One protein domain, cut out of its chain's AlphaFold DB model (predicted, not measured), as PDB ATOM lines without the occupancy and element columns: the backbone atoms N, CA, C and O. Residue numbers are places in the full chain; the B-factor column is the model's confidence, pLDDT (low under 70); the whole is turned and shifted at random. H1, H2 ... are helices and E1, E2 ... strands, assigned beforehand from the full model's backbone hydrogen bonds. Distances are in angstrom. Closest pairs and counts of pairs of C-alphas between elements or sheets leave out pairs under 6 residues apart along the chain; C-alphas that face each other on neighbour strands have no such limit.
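Overview. This is residues 13 to 118 of the 161 residues of the protein "Hypothetical protein" of Haptolina brevifila (UniProt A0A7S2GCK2). A strongly twisted wall of four strands has two helices, H2 and H3, side by side over one face, while the small helix H1 lies off the sheet near H2. The E3 and E4 hairpin loop reaches away around Arg 97, and residues 112 to 118 trail off at the other end of E4. The 106 printed residues hold, in order, H1, E1, H2, E2, H3, E3 and E4; the sheet is mixed, order E1, E2, E4, E3. The class is mixed, helices and strands, with under half of the residues in named elements; the whole is compact, radius of gyration of the C-alphas 13.6 A, spans 39 by 38 by 24 A.

Along the chain. H1 is residues 18 to 21, from C-alpha 18 at (8.193, 48.250, -2.875). E1 is 29 to 32, H2 37 to 49 (17.6 A), E2 58 to 61, H3 73 to 85 (18.6 A), E3 87 to 92 (15.4 A) and E4 103 to 110 (19.7 A), ending at (7.033, 30.674, -11.317).

Arrangement. E1 and E2 are parallel, N 30 to O 58 2.8 A; E2 and E4 antiparallel, N 59 to O 105 2.8 A; E4 and E3 antiparallel, N 90 to O 106 2.8 A. E1, H2, E2 form a strand-helix-strand unit, two parallel neighbour strands joined through a helix; E2, H3, E3 form a split one, with E4 between its strands; both crossovers are right-handed. H2 and H3, on the same face, make two layers with the sheet. They touch, C-alphas 37 and 73 closest at 4.0 A, at a shallow tilt of 27 degrees, the same way. Every O i to N i+4 pair is within hydrogen-bond range in H2 and H3; H1 is too short for one.

Size, cuts and confidence. C-alphas 19 and 97 are farthest apart, 40.8 A. The printed part has no cut; the link E2 to H3 is long. Residues 95 to 100 and 112 to 118 are under 70 in pLDDT.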
ATOM      1  N   ASN A  13       3.390  53.327 -12.441       97.19
ATOM      2  CA  ASN A  13       4.822  53.624 -12.309       97.19
ATOM      3  C   ASN A  13       5.210  54.367 -11.020       97.19
ATOM      4  O   ASN A  13       6.374  54.329 -10.629       97.19
ATOM      5  N   THR A  14       4.270  55.061 -10.381       97.88
ATOM      6  CA  THR A  14       4.504  55.831  -9.150       97.88
ATOM      7  C   THR A  14       3.852  55.179  -7.936       97.88
ATOM      8  O   THR A  14       4.413  55.221  -6.842       97.88
ATOM      9  N   SER A  15       2.691  54.548  -8.115       97.88
ATOM     10  CA  SER A  15       1.883  53.997  -7.029       97.88
ATOM     11  C   SER A  15       2.282  52.569  -6.637       97.88
ATOM     12  O   SER A  15       2.239  52.222  -5.451       97.88
ATOM     13  N   LEU A  16       2.749  51.751  -7.588       97.56
ATOM     14  CA  LEU A  16       3.202  50.380  -7.339       97.56
ATOM     15  C   LEU A  16       4.628  50.356  -6.775       97.56
ATOM     16  O   LEU A  16       5.613  50.055  -7.448       97.56
ATOM     17  N   THR A  17       4.738  50.683  -5.492       97.75
ATOM     18  CA  THR A  17       6.022  50.803  -4.788       97.75
ATOM     19  C   THR A  17       6.435  49.509  -4.070       97.75
ATOM     20  O   THR A  17       5.578  48.700  -3.696       97.75
ATOM     21  N   PRO A  18       7.737  49.309  -3.783       97.38
ATOM     22  CA  PRO A  18       8.193  48.250  -2.875       97.38
ATOM     23  C   PRO A  18       7.540  48.326  -1.484       97.38
ATOM     24  O   PRO A  18       7.289  47.310  -0.837       97.38
ATOM     25  N   GLN A  19       7.287  49.543  -0.996       97.00
ATOM     26  CA  GLN A  19       6.634  49.828   0.280       97.00
ATOM     27  C   GLN A  19       5.202  49.289   0.282       97.00
ATOM     28  O   GLN A  19       4.806  48.624   1.240       97.00
ATOM     29  N   LEU A  20       4.454  49.539  -0.798       96.06
ATOM     30  CA  LEU A  20       3.114  48.995  -0.986       96.06
ATOM     31  C   LEU A  20       3.145  47.465  -1.033       96.06
ATOM     32  O   LEU A  20       2.327  46.824  -0.378       96.06
ATOM     33  N   ALA A  21       4.119  46.883  -1.739       96.19
ATOM     34  CA  ALA A  21       4.224  45.436  -1.889       96.19
ATOM     35  C   ALA A  21       4.425  44.716  -0.549       96.19
ATOM     36  O   ALA A  21       3.803  43.688  -0.301       96.19
ATOM     37  N   ARG A  22       5.214  45.295   0.368       95.00
ATOM     38  CA  ARG A  22       5.402  44.755   1.732       95.00
ATOM     39  C   ARG A  22       4.124  44.723   2.570       95.00
ATOM     40  O   ARG A  22       4.072  44.025   3.577       95.00
ATOM     41  N   GLN A  23       3.125  45.511   2.191       93.38
ATOM     42  CA  GLN A  23       1.833  45.592   2.865       93.38
ATOM     43  C   GLN A  23       0.751  44.781   2.136       93.38
ATOM     44  O   GLN A  23      -0.375  44.701   2.627       93.38
ATOM     45  N   ALA A  24       1.070  44.225   0.966       92.25
ATOM     46  CA  ALA A  24       0.170  43.416   0.165       92.25
ATOM     47  C   ALA A  24       0.340  41.928   0.492       92.25
ATOM     48  O   ALA A  24       1.416  41.461   0.864       92.25
ATOM     49  N   TYR A  25      -0.744  41.175   0.330       93.19
ATOM     50  CA  TYR A  25      -0.706  39.717   0.331       93.19
ATOM     51  C   TYR A  25      -0.576  39.212  -1.109       93.19
ATOM     52  O   TYR A  25      -1.027  39.908  -2.023       93.19
ATOM     53  N   PRO A  26      -0.023  38.004  -1.326       96.12
ATOM     54  CA  PRO A  26      -0.065  37.377  -2.636       96.12
ATOM     55  C   PRO A  26      -1.484  37.350  -3.206       96.12
ATOM     56  O   PRO A  26      -2.443  36.996  -2.510       96.12
ATOM     57  N   ALA A  27      -1.611  37.741  -4.468       95.69
ATOM     58  CA  ALA A  27      -2.887  37.846  -5.147       95.69
ATOM     59  C   ALA A  27      -3.450  36.444  -5.402       95.69
ATOM     60  O   ALA A  27      -2.815  35.609  -6.035       95.69
ATOM     61  N   ARG A  28      -4.666  36.171  -4.920       97.00
ATOM     62  CA  ARG A  28      -5.426  34.986  -5.358       97.00
ATOM     63  C   ARG A  28      -6.091  35.229  -6.707       97.00
ATOM     64  O   ARG A  28      -6.142  34.327  -7.533       97.00
ATOM     65  N   TYR A  29      -6.549  36.455  -6.911       97.44
ATOM     66  CA  TYR A  29      -7.148  36.945  -8.138       97.44
ATOM     67  C   TYR A  29      -6.569  38.329  -8.435       97.44
ATOM     68  O   TYR A  29      -6.431  39.140  -7.514       97.44
ATOM     69  N   ALA A  30      -6.210  38.572  -9.689       97.44
ATOM     70  CA  ALA A  30      -5.789  39.864 -10.197       97.44
ATOM     71  C   ALA A  30      -6.614  40.181 -11.446       97.44
ATOM     72  O   ALA A  30      -6.538  39.461 -12.441       97.44
ATOM     73  N   ASP A  31      -7.400  41.244 -11.356       97.06
ATOM     74  CA  ASP A  31      -8.146  41.798 -12.478       97.06
ATOM     75  C   ASP A  31      -7.252  42.809 -13.194       97.06
ATOM     76  O   ASP A  31      -6.804  43.783 -12.580       97.06
ATOM     77  N   ILE A  32      -6.905  42.525 -14.443       96.56
ATOM     78  CA  ILE A  32      -6.025  43.348 -15.263       96.56
ATOM     79  C   ILE A  32      -6.900  44.023 -16.317       96.56
ATOM     80  O   ILE A  32      -7.241  43.428 -17.332       96.56
ATOM     81  N   ASP A  33      -7.279  45.257 -16.009       94.88
ATOM     82  CA  ASP A  33      -8.118  46.124 -16.840       94.88
ATOM     83  C   ASP A  33      -7.342  47.427 -17.065       94.88
ATOM     84  O   ASP A  33      -7.575  48.460 -16.436       94.88
ATOM     85  N   CYS A  34      -6.223  47.287 -17.778       93.19
ATOM     86  CA  CYS A  34      -5.223  48.345 -17.931       93.19
ATOM     87  C   CYS A  34      -5.221  48.966 -19.328       93.19
ATOM     88  O   CYS A  34      -4.606  50.028 -19.489       93.19
ATOM     89  N   ASP A  35      -5.812  48.265 -20.302       90.94
ATOM     90  CA  ASP A  35      -5.879  48.498 -21.754       90.94
ATOM     91  C   ASP A  35      -4.494  48.563 -22.435       90.94
ATOM     92  O   ASP A  35      -4.135  47.817 -23.354       90.94
ATOM     93  N   LEU A  36      -3.652  49.479 -21.957       95.75
ATOM     94  CA  LEU A  36      -2.357  49.828 -22.508       95.75
ATOM     95  C   LEU A  36      -1.250  48.882 -22.043       95.75
ATOM     96  O   LEU A  36      -1.019  48.697 -20.848       95.75
ATOM     97  N   TYR A  37      -0.414  48.463 -22.998       97.19
ATOM     98  CA  TYR A  37       0.798  47.672 -22.751       97.19
ATOM     99  C   TYR A  37       1.656  48.212 -21.593       97.19
ATOM    100  O   TYR A  37       2.089  47.446 -20.734       97.19
ATOM    101  N   VAL A  38       1.914  49.528 -21.562       98.12
ATOM    102  CA  VAL A  38       2.787  50.153 -20.552       98.12
ATOM    103  C   VAL A  38       2.215  50.038 -19.137       98.12
ATOM    104  O   VAL A  38       2.972  49.850 -18.187       98.12
ATOM    105  N   SER A  39       0.892  50.097 -19.000       97.88
ATOM    106  CA  SER A  39       0.192  49.923 -17.731       97.88
ATOM    107  C   SER A  39       0.241  48.456 -17.303       97.88
ATOM    108  O   SER A  39       0.718  48.144 -16.211       97.88
ATOM    109  N   THR A  40      -0.129  47.541 -18.207       98.19
ATOM    110  CA  THR A  40      -0.142  46.096 -17.943       98.19
ATOM    111  C   THR A  40       1.243  45.585 -17.545       98.19
ATOM    112  O   THR A  40       1.385  44.875 -16.549       98.19
ATOM    113  N   ILE A  41       2.302  45.971 -18.270       98.25
ATOM    114  CA  ILE A  41       3.660  45.491 -17.978       98.25
ATOM    115  C   ILE A  41       4.166  45.997 -16.623       98.25
ATOM    116  O   ILE A  41       4.870  45.265 -15.930       98.25
ATOM    117  N   GLN A  42       3.799  47.214 -16.207       98.56
ATOM    118  CA  GLN A  42       4.160  47.749 -14.890       98.56
ATOM    119  C   GLN A  42       3.494  46.949 -13.766       98.56
ATOM    120  O   GLN A  42       4.181  46.541 -12.826       98.56
ATOM    121  N   VAL A  43       2.196  46.657 -13.896       98.38
ATOM    122  CA  VAL A  43       1.438  45.842 -12.932       98.38
ATOM    123  C   VAL A  43       2.017  44.433 -12.831       98.38
ATOM    124  O   VAL A  43       2.387  43.986 -11.745       98.38
ATOM    125  N   LEU A  44       2.146  43.737 -13.962       98.19
ATOM    126  CA  LEU A  44       2.595  42.347 -13.989       98.19
ATOM    127  C   LEU A  44       4.038  42.195 -13.492       98.19
ATOM    128  O   LEU A  44       4.332  41.286 -12.713       98.19
ATOM    129  N   ARG A  45       4.939  43.109 -13.878       97.94
ATOM    130  CA  ARG A  45       6.309  43.120 -13.351       97.94
ATOM    131  C   ARG A  45       6.326  43.322 -11.849       97.94
ATOM    132  O   ARG A  45       7.025  42.579 -11.173       97.94
ATOM    133  N   TRP A  46       5.561  44.275 -11.324       98.31
ATOM    134  CA  TRP A  46       5.493  44.512  -9.884       98.31
ATOM    135  C   TRP A  46       4.982  43.272  -9.132       98.31
ATOM    136  O   TRP A  46       5.584  42.858  -8.141       98.31
ATOM    137  N   LEU A  47       3.940  42.609  -9.647       98.00
ATOM    138  CA  LEU A  47       3.430  41.366  -9.061       98.00
ATOM    139  C   LEU A  47       4.500  40.262  -9.008       98.00
ATOM    140  O   LEU A  47       4.630  39.580  -7.988       98.00
ATOM    141  N   CYS A  48       5.282  40.087 -10.076       95.94
ATOM    142  CA  CYS A  48       6.347  39.086 -10.129       95.94
ATOM    143  C   CYS A  48       7.579  39.467  -9.289       95.94
ATOM    144  O   CYS A  48       8.047  38.653  -8.492       95.94
ATOM    145  N   GLU A  49       8.092  40.694  -9.432       96.00
ATOM    146  CA  GLU A  49       9.299  41.193  -8.750       96.00
ATOM    147  C   GLU A  49       9.145  41.124  -7.223       96.00
ATOM    148  O   GLU A  49      10.081  40.729  -6.524       96.00
ATOM    149  N   TYR A  50       7.946  41.409  -6.707       96.75
ATOM    150  CA  TYR A  50       7.659  41.371  -5.271       96.75
ATOM    151  C   TYR A  50       6.998  40.079  -4.783       96.75
ATOM    152  O   TYR A  50       6.546  40.023  -3.640       96.75
ATOM    153  N   ARG A  51       6.981  39.017  -5.606       95.44
ATOM    154  CA  ARG A  51       6.440  37.690  -5.242       95.44
ATOM    155  C   ARG A  51       4.981  37.732  -4.770       95.44
ATOM    156  O   ARG A  51       4.570  36.956  -3.909       95.44
ATOM    157  N   LEU A  52       4.206  38.656  -5.332       96.69
ATOM    158  CA  LEU A  52       2.768  38.763  -5.100       96.69
ATOM    159  C   LEU A  52       1.987  37.868  -6.060       96.69
ATOM    160  O   LEU A  52       0.883  37.445  -5.734       96.69
ATOM    161  N   LEU A  53       2.577  37.531  -7.207       95.88
ATOM    162  CA  LEU A  53       2.104  36.442  -8.045       95.88
ATOM    163  C   LEU A  53       2.653  35.108  -7.526       95.88
ATOM    164  O   LEU A  53       3.858  34.969  -7.322       95.88
ATOM    165  N   VAL A  54       1.772  34.131  -7.308       94.94
ATOM    166  CA  VAL A  54       2.100  32.797  -6.764       94.94
ATOM    167  C   VAL A  54       1.359  31.679  -7.513       94.94
ATOM    168  O   VAL A  54       0.351  31.955  -8.167       94.94
ATOM    169  N   PRO A  55       1.786  30.405  -7.422       96.19
ATOM    170  CA  PRO A  55       0.993  29.288  -7.936       96.19
ATOM    171  C   PRO A  55      -0.459  29.324  -7.440       96.19
ATOM    172  O   PRO A  55      -0.721  29.588  -6.263       96.19
ATOM    173  N   ASN A  56      -1.393  29.043  -8.347       96.12
ATOM    174  CA  ASN A  56      -2.843  29.195  -8.200       96.12
ATOM    175  C   ASN A  56      -3.358  30.640  -8.084       96.12
ATOM    176  O   ASN A  56      -4.521  30.830  -7.732       96.12
ATOM    177  N   SER A  57      -2.543  31.654  -8.390       97.75
ATOM    178  CA  SER A  57      -3.093  32.978  -8.711       97.75
ATOM    179  C   SER A  57      -3.882  32.883 -10.013       97.75
ATOM    180  O   SER A  57      -3.467  32.177 -10.933       97.75
ATOM    181  N   VAL A  58      -4.987  33.611 -10.101       97.56
ATOM    182  CA  VAL A  58      -5.781  33.751 -11.322       97.56
ATOM    183  C   VAL A  58      -5.655  35.184 -11.822       97.56
ATOM    184  O   VAL A  58      -5.828  36.116 -11.042       97.56
ATOM    185  N   LEU A  59      -5.329  35.356 -13.099       97.44
ATOM    186  CA  LEU A  59      -5.293  36.653 -13.768       97.44
ATOM    187  C   LEU A  59      -6.412  36.683 -14.797       97.44
ATOM    188  O   LEU A  59      -6.473  35.784 -15.637       97.44
ATOM    189  N   ALA A  60      -7.257  37.702 -14.742       95.12
ATOM    190  CA  ALA A  60      -8.217  38.004 -15.793       95.12
ATOM    191  C   ALA A  60      -7.747  39.243 -16.555       95.12
ATOM    192  O   ALA A  60      -7.220  40.167 -15.944       95.12
ATOM    193  N   TYR A  61      -7.908  39.227 -17.871       94.44
ATOM    194  CA  TYR A  61      -7.544  40.315 -18.777       94.44
ATOM    195  C   TYR A  61      -8.773  40.708 -19.569       94.44
ATOM    196  O   TYR A  61      -9.392  39.807 -20.135       94.44
ATOM    197  N   ASN A  62      -9.112  41.991 -19.617       89.06
ATOM    198  CA  ASN A  62     -10.304  42.466 -20.318       89.06
ATOM    199  C   ASN A  62     -10.047  42.689 -21.824       89.06
ATOM    200  O   ASN A  62     -10.870  42.300 -22.653       89.06
ATOM    201  N   ASP A  63      -8.849  43.167 -22.183       88.44
ATOM    202  CA  ASP A  63      -8.527  43.728 -23.507       88.44
ATOM    203  C   ASP A  63      -7.516  42.876 -24.292       88.44
ATOM    204  O   ASP A  63      -6.625  43.342 -25.017       88.44
ATOM    205  N   TRP A  64      -7.638  41.558 -24.160       89.75
ATOM    206  CA  TRP A  64      -6.630  40.631 -24.667       89.75
ATOM    207  C   TRP A  64      -6.461  40.646 -26.193       89.75
ATOM    208  O   TRP A  64      -5.360  40.403 -26.703       89.75
ATOM    209  N   TYR A  65      -7.544  40.928 -26.923       87.56
ATOM    210  CA  TYR A  65      -7.595  40.893 -28.387       87.56
ATOM    211  C   TYR A  65      -7.765  42.274 -29.042       87.56
ATOM    212  O   TYR A  65      -7.880  42.333 -30.267       87.56
ATOM    213  N   GLU A  66      -7.731  43.361 -28.266       86.88
ATOM    214  CA  GLU A  66      -7.925  44.737 -28.765       86.88
ATOM    215  C   GLU A  66      -6.721  45.277 -29.549       86.88
ATOM    216  O   GLU A  66      -6.811  46.218 -30.338       86.88
ATOM    217  N   THR A  67      -5.561  44.644 -29.388       87.31
ATOM    218  CA  THR A  67      -4.344  44.954 -30.145       87.31
ATOM    219  C   THR A  67      -3.831  43.708 -30.866       87.31
ATOM    220  O   THR A  67      -4.238  42.591 -30.531       87.31
ATOM    221  N   PRO A  68      -2.928  43.846 -31.862       87.94
ATOM    222  CA  PRO A  68      -2.338  42.694 -32.531       87.94
ATOM    223  C   PRO A  68      -1.792  41.678 -31.520       87.94
ATOM    224  O   PRO A  68      -0.915  41.996 -30.715       87.94
ATOM    225  N   PHE A  69      -2.333  40.459 -31.576       86.25
ATOM    226  CA  PHE A  69      -2.089  39.400 -30.598       86.25
ATOM    227  C   PHE A  69      -0.590  39.189 -30.347       86.25
ATOM    228  O   PHE A  69       0.180  39.004 -31.293       86.25
ATOM    229  N   LEU A  70      -0.183  39.239 -29.073       87.56
ATOM    230  CA  LEU A  70       1.204  39.121 -28.590       87.56
ATOM    231  C   LEU A  70       2.175  40.204 -29.092       87.56
ATOM    232  O   LEU A  70       3.370  40.148 -28.806       87.56
ATOM    233  N   ARG A  71       1.686  41.203 -29.829       88.50
ATOM    234  CA  ARG A  71       2.485  42.296 -30.402       88.50
ATOM    235  C   ARG A  71       2.112  43.664 -29.819       88.50
ATOM    236  O   ARG A  71       2.886  44.608 -29.981       88.50
ATOM    237  N   GLY A  72       0.999  43.767 -29.089       91.44
ATOM    238  CA  GLY A  72       0.582  44.960 -28.355       91.44
ATOM    239  C   GLY A  72      -0.199  44.647 -27.075       91.44
ATOM    240  O   GLY A  72      -0.404  43.482 -26.730       91.44
ATOM    241  N   GLY A  73      -0.602  45.716 -26.380       94.88
ATOM    242  CA  GLY A  73      -1.539  45.671 -25.255       94.88
ATOM    243  C   GLY A  73      -1.184  44.660 -24.166       94.88
ATOM    244  O   GLY A  73      -0.010  44.408 -23.865       94.88
ATOM    245  N   GLU A  74      -2.225  44.072 -23.586       95.69
ATOM    246  CA  GLU A  74      -2.105  43.160 -22.453       95.69
ATOM    247  C   GLU A  74      -1.470  41.818 -22.837       95.69
ATOM    248  O   GLU A  74      -0.625  41.293 -22.107       95.69
ATOM    249  N   SER A  75      -1.803  41.296 -24.022       94.88
ATOM    250  CA  SER A  75      -1.305  39.997 -24.495       94.88
ATOM    251  C   SER A  75       0.211  39.997 -24.728       94.88
ATOM    252  O   SER A  75       0.891  39.019 -24.402       94.88
ATOM    253  N   LYS A  76       0.785  41.110 -25.211       96.00
ATOM    254  CA  LYS A  76       2.244  41.280 -25.284       96.00
ATOM    255  C   LYS A  76       2.877  41.354 -23.895       96.00
ATOM    256  O   LYS A  76       3.866  40.669 -23.644       96.00
ATOM    257  N   ALA A  77       2.319  42.160 -22.988       97.94
ATOM    258  CA  ALA A  77       2.861  42.308 -21.636       97.94
ATOM    259  C   ALA A  77       2.861  40.975 -20.865       97.94
ATOM    260  O   ALA A  77       3.837  40.648 -20.184       97.94
ATOM    261  N   HIS A  78       1.801  40.179 -21.024       97.00
ATOM    262  CA  HIS A  78       1.712  38.830 -20.482       97.00
ATOM    263  C   HIS A  78       2.849  37.933 -20.981       97.00
ATOM    264  O   HIS A  78       3.532  37.302 -20.171       97.00
ATOM    265  N   LEU A  79       3.077  37.887 -22.301       95.62
ATOM    266  CA  LEU A  79       4.140  37.078 -22.899       95.62
ATOM    267  C   LEU A  79       5.518  37.473 -22.360       95.62
ATOM    268  O   LEU A  79       6.298  36.607 -21.961       95.62
ATOM    269  N   GLU A  80       5.809  38.771 -22.312       96.31
ATOM    270  CA  GLU A  80       7.100  39.263 -21.836       96.31
ATOM    271  C   GLU A  80       7.342  38.920 -20.360       96.31
ATOM    272  O   GLU A  80       8.452  38.545 -19.983       96.31
ATOM    273  N   VAL A  81       6.312  38.988 -19.514       96.19
ATOM    274  CA  VAL A  81       6.419  38.610 -18.093       96.19
ATOM    275  C   VAL A  81       6.572  37.104 -17.931       96.19
ATOM    276  O   VAL A  81       7.409  36.667 -17.136       96.19
ATOM    277  N   ALA A  82       5.829  36.312 -18.707       94.69
ATOM    278  CA  ALA A  82       5.977  34.861 -18.729       94.69
ATOM    279  C   ALA A  82       7.423  34.460 -19.044       94.69
ATOM    280  O   ALA A  82       8.019  33.662 -18.319       94.69
ATOM    281  N   GLN A  83       8.017  35.082 -20.066       91.88
ATOM    282  CA  GLN A  83       9.403  34.850 -20.467       91.88
ATOM    283  C   GLN A  83      10.397  35.344 -19.413       91.88
ATOM    284  O   GLN A  83      11.260  34.587 -18.971       91.88
ATOM    285  N   LYS A  84      10.263  36.598 -18.969       92.19
ATOM    286  CA  LYS A  84      11.221  37.239 -18.060       92.19
ATOM    287  C   LYS A  84      11.293  36.564 -16.692       92.19
ATOM    288  O   LYS A  84      12.379  36.451 -16.127       92.19
ATOM    289  N   PHE A  85      10.154  36.143 -16.146       89.31
ATOM    290  CA  PHE A  85      10.067  35.580 -14.795       89.31
ATOM    291  C   PHE A  85       9.855  34.062 -14.781       89.31
ATOM    292  O   PHE A  85       9.657  33.486 -13.709       89.31
ATOM    293  N   ALA A  86       9.920  33.409 -15.949       91.94
ATOM    294  CA  ALA A  86       9.652  31.982 -16.103       91.94
ATOM    295  C   ALA A  86       8.308  31.584 -15.462       91.94
ATOM    296  O   ALA A  86       8.244  30.648 -14.659       91.94
ATOM    297  N   VAL A  87       7.247  32.336 -15.770       91.62
ATOM    298  CA  VAL A  87       5.890  32.040 -15.291       91.62
ATOM    299  C   VAL A  87       5.208  31.109 -16.279       91.62
ATOM    300  O   VAL A  87       5.129  31.406 -17.470       91.62
ATOM    301  N   HIS A  88       4.687  29.996 -15.775       93.25
ATOM    302  CA  HIS A  88       3.824  29.114 -16.541       93.25
ATOM    303  C   HIS A  88       2.366  29.468 -16.260       93.25
ATOM    304  O   HIS A  88       1.897  29.358 -15.121       93.25
ATOM    305  N   PHE A  89       1.667  29.879 -17.311       93.81
ATOM    306  CA  PHE A  89       0.243  30.165 -17.287       93.81
ATOM    307  C   PHE A  89      -0.532  29.068 -18.009       93.81
ATOM    308  O   PHE A  89      -0.127  28.596 -19.067       93.81
ATOM    309  N   GLU A  90      -1.680  28.717 -17.455       94.19
ATOM    310  CA  GLU A  90      -2.660  27.832 -18.065       94.19
ATOM    311  C   GLU A  90      -3.928  28.634 -18.324       94.19
ATOM    312  O   GLU A  90      -4.461  29.259 -17.406       94.19
ATOM    313  N   LEU A  91      -4.406  28.637 -19.567       92.31
ATOM    314  CA  LEU A  91      -5.693  29.244 -19.884       92.31
ATOM    315  C   LEU A  91      -6.792  28.469 -19.154       92.31
ATOM    316  O   LEU A  91      -6.885  27.252 -19.300       92.31
ATOM    317  N   ILE A  92      -7.645  29.175 -18.422       88.88
ATOM    318  CA  ILE A  92      -8.900  28.620 -17.925       88.88
ATOM    319  C   ILE A  92      -9.923  28.767 -19.056       88.88
ATOM    320  O   ILE A  92     -10.263  29.898 -19.409       88.88
ATOM    321  N   PRO A  93     -10.418  27.662 -19.646       80.62
ATOM    322  CA  PRO A  93     -11.485  27.744 -20.627       80.62
ATOM    323  C   PRO A  93     -12.726  28.339 -19.965       80.62
ATOM    324  O   PRO A  93     -13.176  27.847 -18.929       80.62
ATOM    325  N   PHE A  94     -13.282  29.376 -20.573       71.25
ATOM    326  CA  PHE A  94     -14.557  29.947 -20.175       71.25
ATOM    327  C   PHE A  94     -15.501  29.943 -21.379       71.25
ATOM    328  O   PHE A  94     -15.069  30.042 -22.529       71.25
ATOM    329  N   ASP A  95     -16.786  29.724 -21.114       63.78
ATOM    330  CA  ASP A  95     -17.824  29.722 -22.138       63.78
ATOM    331  C   ASP A  95     -18.160  31.179 -22.475       63.78
ATOM    332  O   ASP A  95     -18.896  31.842 -21.743       63.78
ATOM    333  N   ASN A  96     -17.572  31.694 -23.559       55.53
ATOM    334  CA  ASN A  96     -17.770  33.069 -24.018       55.53
ATOM    335  C   ASN A  96     -19.146  33.209 -24.682       55.53
ATOM    336  O   ASN A  96     -19.268  33.407 -25.892       55.53
ATOM    337  N   ARG A  97     -20.207  33.097 -23.882       51.19
ATOM    338  CA  ARG A  97     -21.548  33.484 -24.307       51.19
ATOM    339  C   ARG A  97     -21.592  35.008 -24.336       51.19
ATOM    340  O   ARG A  97     -21.711  35.631 -23.288       51.19
ATOM    341  N   ASN A  98     -21.534  35.562 -25.546       50.38
ATOM    342  CA  ASN A  98     -21.666  36.984 -25.886       50.38
ATOM    343  C   ASN A  98     -20.384  37.799 -25.668       50.38
ATOM    344  O   ASN A  98     -20.062  38.123 -24.532       50.38
ATOM    345  N   ASP A  99     -19.685  38.124 -26.764       56.03
ATOM    346  CA  ASP A  99     -18.743  39.248 -26.965       56.03
ATOM    347  C   ASP A  99     -17.663  39.531 -25.904       56.03
ATOM    348  O   ASP A  99     -16.938  40.519 -25.995       56.03
ATOM    349  N   CYS A 100     -17.499  38.654 -24.919       56.84
ATOM    350  CA  CYS A 100     -16.562  38.842 -23.834       56.84
ATOM    351  C   CYS A 100     -15.159  38.545 -24.365       56.84
ATOM    352  O   CYS A 100     -14.819  37.401 -24.682       56.84
ATOM    353  N   GLN A 101     -14.359  39.601 -24.501       72.00
ATOM    354  CA  GLN A 101     -12.943  39.514 -24.859       72.00
ATOM    355  C   GLN A 101     -12.068  39.094 -23.677       72.00
ATOM    356  O   GLN A 101     -10.859  38.915 -23.839       72.00
ATOM    357  N   GLN A 102     -12.700  38.868 -22.520       84.88
ATOM    358  CA  GLN A 102     -12.013  38.471 -21.317       84.88
ATOM    359  C   GLN A 102     -11.351  37.106 -21.495       84.88
ATOM    360  O   GLN A 102     -11.972  36.130 -21.926       84.88
ATOM    361  N   VAL A 103     -10.083  37.028 -21.109       90.62
ATOM    362  CA  VAL A 103      -9.371  35.756 -20.976       90.62
ATOM    363  C   VAL A 103      -8.839  35.610 -19.566       90.62
ATOM    364  O   VAL A 103      -8.438  36.579 -18.921       90.62
ATOM    365  N   ILE A 104      -8.824  34.371 -19.087       93.06
ATOM    366  CA  ILE A 104      -8.452  34.063 -17.713       93.06
ATOM    367  C   ILE A 104      -7.324  33.040 -17.728       93.06
ATOM    368  O   ILE A 104      -7.409  32.004 -18.386       93.06
ATOM    369  N   PHE A 105      -6.270  33.316 -16.968       95.88
ATOM    370  CA  PHE A 105      -5.124  32.436 -16.804       95.88
ATOM    371  C   PHE A 105      -4.922  32.063 -15.343       95.88
ATOM    372  O   PHE A 105      -4.915  32.916 -14.457       95.88
ATOM    373  N   ARG A 106      -4.658  30.784 -15.091       96.94
ATOM    374  CA  ARG A 106      -4.112  30.294 -13.830       96.94
ATOM    375  C   ARG A 106      -2.592  30.289 -13.896       96.94
ATOM    376  O   ARG A 106      -2.006  29.783 -14.847       96.94
ATOM    377  N   VAL A 107      -1.945  30.768 -12.844       95.94
ATOM    378  CA  VAL A 107      -0.508  30.577 -12.635       95.94
ATOM    379  C   VAL A 107      -0.267  29.159 -12.138       95.94
ATOM    380  O   VAL A 107      -0.678  28.805 -11.034       95.94
ATOM    381  N   VAL A 108       0.433  28.354 -12.926       95.06
ATOM    382  CA  VAL A 108       0.817  26.987 -12.554       95.06
ATOM    383  C   VAL A 108       2.106  27.007 -11.736       95.06
ATOM    384  O   VAL A 108       2.203  26.358 -10.696       95.06
ATOM    385  N   SER A 109       3.101  27.774 -12.182       90.69
ATOM    386  CA  SER A 109       4.419  27.844 -11.546       90.69
ATOM    387  C   SER A 109       5.175  29.121 -11.927       90.69
ATOM    388  O   SER A 109       4.827  29.792 -12.896       90.69
ATOM    389  N   ILE A 110       6.191  29.480 -11.131       89.06
ATOM    390  CA  ILE A 110       7.033  30.674 -11.317       89.06
ATOM    391  C   ILE A 110       8.499  30.314 -11.023       89.06
ATOM    392  O   ILE A 110       8.786  29.686  -9.999       89.06
ATOM    393  N   GLY A 111       9.429  30.753 -11.878       81.50
ATOM    394  CA  GLY A 111      10.879  30.617 -11.689       81.50
ATOM    395  C   GLY A 111      11.493  29.308 -12.214       81.50
ATOM    396  O   GLY A 111      10.810  28.429 -12.727       81.50
ATOM    397  N   ILE A 112      12.818  29.156 -12.062       53.34
ATOM    398  CA  ILE A 112      13.639  28.080 -12.674       53.34
ATOM    399  C   ILE A 112      13.168  26.651 -12.332       53.34
ATOM    400  O   ILE A 112      13.326  25.740 -13.142       53.34
ATOM    401  N   ARG A 113      12.526  26.427 -11.176       41.53
ATOM    402  CA  ARG A 113      11.973  25.101 -10.825       41.53
ATOM    403  C   ARG A 113      10.765  24.682 -11.676       41.53
ATOM    404  O   ARG A 113      10.400  23.513 -11.640       41.53
ATOM    405  N   ALA A 114      10.181  25.588 -12.460       44.91
ATOM    406  CA  ALA A 114       9.118  25.275 -13.414       44.91
ATOM    407  C   ALA A 114       9.619  24.561 -14.687       44.91
ATOM    408  O   ALA A 114       8.817  23.969 -15.402       44.91
ATOM    409  N   TRP A 115      10.925  24.611 -14.981       38.03
ATOM    410  CA  TRP A 115      11.492  24.213 -16.280       38.03
ATOM    411  C   TRP A 115      12.024  22.775 -16.338       38.03
ATOM    412  O   TRP A 115      12.329  22.280 -17.418       38.03
ATOM    413  N   ALA A 116      12.133  22.074 -15.205       35.12
ATOM    414  CA  ALA A 116      12.855  20.800 -15.124       35.12
ATOM    415  C   ALA A 116      12.108  19.567 -15.689       35.12
ATOM    416  O   ALA A 116      12.551  18.446 -15.460       35.12
ATOM    417  N   GLY A 117      10.993  19.725 -16.415       38.78
ATOM    418  CA  GLY A 117      10.252  18.552 -16.903       38.78
ATOM    419  C   GLY A 117       9.024  18.781 -17.782       38.78
ATOM    420  O   GLY A 117       8.227  17.858 -17.914       38.78
ATOM    421  N   ILE A 118       8.835  19.963 -18.380       42.88
ATOM    422  CA  ILE A 118       7.671  20.225 -19.244       42.88
ATOM    423  C   ILE A 118       8.141  20.317 -20.706       42.88
ATOM    424  O   ILE A 118       8.870  21.249 -21.046       42.88
TER     425      ILE A 118